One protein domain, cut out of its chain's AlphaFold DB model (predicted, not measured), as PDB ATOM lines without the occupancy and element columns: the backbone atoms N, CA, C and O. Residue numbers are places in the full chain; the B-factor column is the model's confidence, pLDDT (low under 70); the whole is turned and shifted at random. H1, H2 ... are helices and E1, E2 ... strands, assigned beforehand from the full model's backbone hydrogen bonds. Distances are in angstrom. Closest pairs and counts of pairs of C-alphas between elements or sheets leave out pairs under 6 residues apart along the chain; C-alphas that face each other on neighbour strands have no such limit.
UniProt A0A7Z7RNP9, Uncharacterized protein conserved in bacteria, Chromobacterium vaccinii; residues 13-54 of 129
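Overview. This is residues 13 to 54 of the 129 residues of the protein "Uncharacterized protein conserved in bacteria" of Chromobacterium vaccinii (UniProt A0A7Z7RNP9). A small wall of three short parallel strands stands between one helix and one wide loop: H1 covers one face of the sheet over E2 and E1, and residues 36 to 49 swing out away from H1 before the chain comes back as E3. The sheet runs in the order E2, E1, E3, with its strands parallel. The printed part has 42 residues with one named helix and three named strands, in the order E1, H1, E2, E3 along the chain; the class is mixed, helices and strands, with under half of the residues in named elements. The whole is compact, with a radius of gyration of the C-alphas of 9.7 A, and spans 28 by 19 by 11 A.

Along the chain. The inner strand E1 holds residues 15 to 17, 6.6 A from first to last C-alpha, and begins at C-alpha 15 at (69.333, 55.866, 296.036). The edge strands are E2, residues 33 to 35, 6.7 A long, and E3, residues 50 to 52, 6.4 A long, which ends at C-alpha 52 at (73.888, 48.869, 297.735). H1 holds residues 21 to 30, is 14.4 A long, and begins at C-alpha 21 at (64.218, 42.978, 289.811).

Arrangement. E1 and E3 are parallel neighbours at 23 degrees; N 17 and O 51, and also N 51 and O 15, are 2.8 A apart, within hydrogen-bond range. E2 and E1 are parallel neighbours at 22 degrees, with N 16 and O 33 at 2.8 A and N 35 and O 16 at 3.1 A, within hydrogen-bond range. E2 and E3 are apart. H1 is on the sheet at a height over the sheet of 9.2 A, over E2 and E1, and runs along the strands, at 1 degree to E1 on the local plane, which is fitted to 6 C-alphas of the sheet. Helix and sheet make two layers, with H1 on one face. The closest C-alphas of H1 and E2 are those of Ala 27 and Ile 34, 6.4 A apart; those of H1 and E1 are Ala 27 and Leu 16, 6.8 A apart. E1, H1 and E2 form a strand-helix-strand unit, two parallel neighbour strands with a helix between them along the chain, and its crossover is right-handed. In H1 every O i to N i+4 pair is within hydrogen-bond range.

Size, cuts and confidence. The two C-alphas farthest apart are those of Arg 29 and Gly 42, at 28.5 A. The printed part has no cut. The links from E1 to H1 and from H1 to E2 are tight; the link from E2 to E3, residues 36 to 49, is long and holds no named element. The mean pLDDT of the printed part is 72.1, and residues 13 to 14, 31, 33, 39 and 45 to 48 are under 70.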
ATOM      1  N   ALA A  13      67.716  55.126 302.163       62.72
ATOM      2  CA  ALA A  13      68.712  55.890 301.420       62.72
ATOM      3  C   ALA A  13      68.065  56.718 300.299       62.72
ATOM      4  O   ALA A  13      66.941  56.437 299.873       62.72
ATOM      5  N   ALA A  14      68.781  57.717 299.783       66.38
ATOM      6  CA  ALA A  14      68.306  58.521 298.654       66.38
ATOM      7  C   ALA A  14      68.320  57.731 297.331       66.38
ATOM      8  O   ALA A  14      67.505  57.997 296.441       66.38
ATOM      9  N   ARG A  15      69.222  56.745 297.209       71.88
ATOM     10  CA  ARG A  15      69.333  55.866 296.036       71.88
ATOM     11  C   ARG A  15      69.530  54.401 296.411       71.88
ATOM     12  O   ARG A  15      70.190  54.100 297.403       71.88
ATOM     13  N   LEU A  16      68.989  53.503 295.590       77.19
ATOM     14  CA  LEU A  16      69.201  52.060 295.654       77.19
ATOM     15  C   LEU A  16      70.009  51.600 294.436       77.19
ATOM     16  O   LEU A  16      69.600  51.811 293.298       77.19
ATOM     17  N   LEU A  17      71.132  50.939 294.694       75.50
ATOM     18  CA  LEU A  17      71.963  50.255 293.712       75.50
ATOM     19  C   LEU A  17      71.739  48.754 293.868       75.50
ATOM     20  O   LEU A  17      72.226  48.142 294.821       75.50
ATOM     21  N   ALA A  18      70.966  48.168 292.963       77.56
ATOM     22  CA  ALA A  18      70.639  46.747 292.987       77.56
ATOM     23  C   ALA A  18      70.470  46.223 291.558       77.56
ATOM     24  O   ALA A  18      69.937  46.930 290.703       77.56
ATOM     25  N   ASP A  19      70.903  44.986 291.313       70.88
ATOM     26  CA  ASP A  19      70.622  44.281 290.051       70.88
ATOM     27  C   ASP A  19      69.312  43.465 290.126       70.88
ATOM     28  O   ASP A  19      68.743  43.074 289.110       70.88
ATOM     29  N   ASP A  20      68.786  43.256 291.337       75.19
ATOM     30  CA  ASP A  20      67.594  42.445 291.581       75.19
ATOM     31  C   ASP A  20      66.290  43.151 291.153       75.19
ATOM     32  O   ASP A  20      65.985  44.281 291.556       75.19
ATOM     33  N   GLU A  21      65.481  42.456 290.348       72.06
ATOM     34  CA  GLU A  21      64.218  42.978 289.811       72.06
ATOM     35  C   GLU A  21      63.192  43.282 290.916       72.06
ATOM     36  O   GLU A  21      62.461  44.274 290.831       72.06
ATOM     37  N   ALA A  22      63.150  42.485 291.988       73.38
ATOM     38  CA  ALA A  22      62.202  42.698 293.076       73.38
ATOM     39  C   ALA A  22      62.567  43.945 293.891       73.38
ATOM     40  O   ALA A  22      61.688  44.745 294.225       73.38
ATOM     41  N   LEU A  23      63.860  44.155 294.153       70.88
ATOM     42  CA  LEU A  23      64.358  45.389 294.769       70.88
ATOM     43  C   LEU A  23      64.096  46.609 293.886       70.88
ATOM     44  O   LEU A  23      63.764  47.682 294.399       70.88
ATOM     45  N   ARG A  24      64.156  46.433 292.562       72.81
ATOM     46  CA  ARG A  24      63.856  47.505 291.618       72.81
ATOM     47  C   ARG A  24      62.414  47.970 291.661       72.81
ATOM     48  O   ARG A  24      62.152  49.169 291.760       72.81
ATOM     49  N   LEU A  25      61.487  47.021 291.658       73.12
ATOM     50  CA  LEU A  25      60.064  47.306 291.809       73.12
ATOM     51  C   LEU A  25      59.755  47.956 293.164       73.12
ATOM     52  O   LEU A  25      58.875  48.812 293.256       73.12
ATOM     53  N   LEU A  26      60.477  47.572 294.221       73.38
ATOM     54  CA  LEU A  26      60.295  48.154 295.548       73.38
ATOM     55  C   LEU A  26      60.740  49.625 295.591       73.38
ATOM     56  O   LEU A  26      59.990  50.472 296.073       73.38
ATOM     57  N   ALA A  27      61.919  49.936 295.041       74.12
ATOM     58  CA  ALA A  27      62.451  51.298 294.984       74.12
ATOM     59  C   ALA A  27      61.531  52.251 294.213       74.12
ATOM     60  O   ALA A  27      61.243  53.349 294.695       74.12
ATOM     61  N   GLU A  28      61.003  51.800 293.070       72.62
ATOM     62  CA  GLU A  28      60.072  52.582 292.251       72.62
ATOM     63  C   GLU A  28      58.798  52.942 293.031       72.62
ATOM     64  O   GLU A  28      58.328  54.080 292.989       72.62
ATOM     65  N   ARG A  29      58.272  52.004 293.828       74.12
ATOM     66  CA  ARG A  29      57.089  52.245 294.671       74.12
ATOM     67  C   ARG A  29      57.376  53.111 295.896       74.12
ATOM     68  O   ARG A  29      56.453  53.744 296.403       74.12
ATOM     69  N   SER A  30      58.620  53.140 296.369       70.56
ATOM     70  CA  SER A  30      59.061  53.977 297.492       70.56
ATOM     71  C   SER A  30      59.525  55.376 297.072       70.56
ATOM     72  O   SER A  30      59.808  56.195 297.944       70.56
ATOM     73  N   GLY A  31      59.598  55.671 295.769       68.75
ATOM     74  CA  GLY A  31      60.115  56.945 295.257       68.75
ATOM     75  C   GLY A  31      61.632  57.111 295.415       68.75
ATOM     76  O   GLY A  31      62.123  58.237 295.383       68.75
ATOM     77  N   MET A  32      62.369  56.012 295.609       70.75
ATOM     78  CA  MET A  32      63.834  56.013 295.651       70.75
ATOM     79  C   MET A  32      64.394  56.061 294.229       70.75
ATOM     80  O   MET A  32      63.878  55.390 293.334       70.75
ATOM     81  N   GLY A  33      65.474  56.821 294.023       69.56
ATOM     82  CA  GLY A  33      66.243  56.718 292.784       69.56
ATOM     83  C   GLY A  33      66.843  55.319 292.680       69.56
ATOM     84  O   GLY A  33      67.411  54.833 293.658       69.56
ATOM     85  N   ILE A  34      66.695  54.660 291.535       70.94
ATOM     86  CA  ILE A  34      67.305  53.356 291.300       70.94
ATOM     87  C   ILE A  34      68.292  53.418 290.154       70.94
ATOM     88  O   ILE A  34      67.967  53.874 289.059       70.94
ATOM     89  N   ASP A  35      69.473  52.887 290.420       73.38
ATOM     90  CA  ASP A  35      70.555  52.761 289.465       73.38
ATOM     91  C   ASP A  35      71.062  51.312 289.469       73.38
ATOM     92  O   ASP A  35      70.887  50.563 290.436       73.38
ATOM     93  N   ALA A  36      71.663  50.890 288.357       71.62
ATOM     94  CA  ALA A  36      72.256  49.561 288.268       71.62
ATOM     95  C   ALA A  36      73.417  49.443 289.266       71.62
ATOM     96  O   ALA A  36      74.231  50.364 289.385       71.62
ATOM     97  N   ALA A  37      73.512  48.309 289.965       71.00
ATOM     98  CA  ALA A  37      74.641  48.061 290.849       71.00
ATOM     99  C   ALA A  37      75.941  48.022 290.020       71.00
ATOM    100  O   ALA A  37      76.044  47.231 289.078       71.00
ATOM    101  N   PRO A  38      76.946  48.866 290.321       72.25
ATOM    102  CA  PRO A  38      78.214  48.789 289.614       72.25
ATOM    103  C   PRO A  38      78.901  47.460 289.945       72.25
ATOM    104  O   PRO A  38      78.679  46.883 290.997       72.25
ATOM    105  N   PHE A  39      79.774  46.965 289.070       69.19
ATOM    106  CA  PHE A  39      80.483  45.704 289.336       69.19
ATOM    107  C   PHE A  39      81.489  45.802 290.497       69.19
ATOM    108  O   PHE A  39      81.827  44.791 291.105       69.19
ATOM    109  N   ALA A  40      81.970  47.012 290.795       76.62
ATOM    110  CA  ALA A  40      82.966  47.277 291.825       76.62
ATOM    111  C   ALA A  40      82.787  48.682 292.410       76.62
ATOM    112  O   ALA A  40      82.242  49.580 291.759       76.62
ATOM    113  N   PHE A  41      83.360  48.912 293.596       75.69
ATOM    114  CA  PHE A  41      83.296  50.208 294.284       75.69
ATOM    115  C   PHE A  41      83.842  51.373 293.446       75.69
ATOM    116  O   PHE A  41      83.386  52.503 293.583       75.69
ATOM    117  N   GLY A  42      84.811  51.123 292.560       71.25
ATOM    118  CA  GLY A  42      85.386  52.165 291.701       71.25
ATOM    119  C   GLY A  42      84.399  52.779 290.698       71.25
ATOM    120  O   GLY A  42      84.659  53.874 290.210       71.25
ATOM    121  N   GLY A  43      83.290  52.094 290.403       70.81
ATOM    122  CA  GLY A  43      82.200  52.619 289.576       70.81
ATOM    123  C   GLY A  43      81.149  53.400 290.365       70.81
ATOM    124  O   GLY A  43      80.222  53.928 289.760       70.81
ATOM    125  N   LEU A  44      81.272  53.467 291.695       73.56
ATOM    126  CA  LEU A  44      80.374  54.247 292.532       73.56
ATOM    127  C   LEU A  44      80.699  55.735 292.365       73.56
ATOM    128  O   LEU A  44      81.806  56.182 292.678       73.56
ATOM    129  N   GLU A  45      79.732  56.510 291.888       67.31
ATOM    130  CA  GLU A  45      79.891  57.957 291.817       67.31
ATOM    131  C   GLU A  45      79.868  58.550 293.236       67.31
ATOM    132  O   GLU A  45      78.986  58.219 294.031       67.31
ATOM    133  N   PRO A  46      80.829  59.420 293.596       64.75
ATOM    134  CA  PRO A  46      80.787  60.115 294.874       64.75
ATOM    135  C   PRO A  46      79.590  61.075 294.894       64.75
ATOM    136  O   PRO A  46      79.483  61.955 294.040       64.75
ATOM    137  N   GLY A  47      78.700  60.920 295.874       65.31
ATOM    138  CA  GLY A  47      77.457  61.684 295.959       65.31
ATOM    139  C   GLY A  47      76.674  61.405 297.241       65.31
ATOM    140  O   GLY A  47      77.261  61.060 298.265       65.31
ATOM    141  N   ASP A  48      75.356  61.597 297.172       63.91
ATOM    142  CA  ASP A  48      74.412  61.355 298.265       63.91
ATOM    143  C   ASP A  48      74.420  59.905 298.782       63.91
ATOM    144  O   ASP A  48      74.963  58.988 298.164       63.91
ATOM    145  N   ASP A  49      73.776  59.704 299.930       71.88
ATOM    146  CA  ASP A  49      73.612  58.402 300.572       71.88
ATOM    147  C   ASP A  49      72.961  57.368 299.629       71.88
ATOM    148  O   ASP A  49      71.852  57.567 299.115       71.88
ATOM    149  N   CYS A  50      73.675  56.264 299.394       74.44
ATOM    150  CA  CYS A  50      73.273  55.186 298.495       74.44
ATOM    151  C   CYS A  50      73.277  53.847 299.239       74.44
ATOM    152  O   CYS A  50      74.271  53.480 299.871       74.44
ATOM    153  N   LEU A  51      72.198  53.079 299.098       77.38
ATOM    154  CA  LEU A  51      72.108  51.706 299.576       77.38
ATOM    155  C   LEU A  51      72.480  50.754 298.444       77.38
ATOM    156  O   LEU A  51      71.896  50.810 297.368       77.38
ATOM    157  N   LEU A  52      73.445  49.876 298.689       80.00
ATOM    158  CA  LEU A  52      73.888  48.869 297.735       80.00
ATOM    159  C   LEU A  52      73.442  47.487 298.209       80.00
ATOM    160  O   LEU A  52      73.796  47.069 299.312       80.00
ATOM    161  N   ALA A  53      72.710  46.771 297.362       77.50
ATOM    162  CA  ALA A  53      72.352  45.381 297.600       77.50
ATOM    163  C   ALA A  53      73.343  44.457 296.881       77.50
ATOM    164  O   ALA A  53      73.521  44.554 295.670       77.50
ATOM    165  N   LEU A  54      73.990  43.565 297.637       76.94
ATOM    166  CA  LEU A  54      74.928  42.572 297.114       76.94
ATOM    167  C   LEU A  54      74.362  41.165 297.328       76.94
ATOM    168  O   LEU A  54      74.475  40.600 298.415       76.94
TER     169      LEU A  54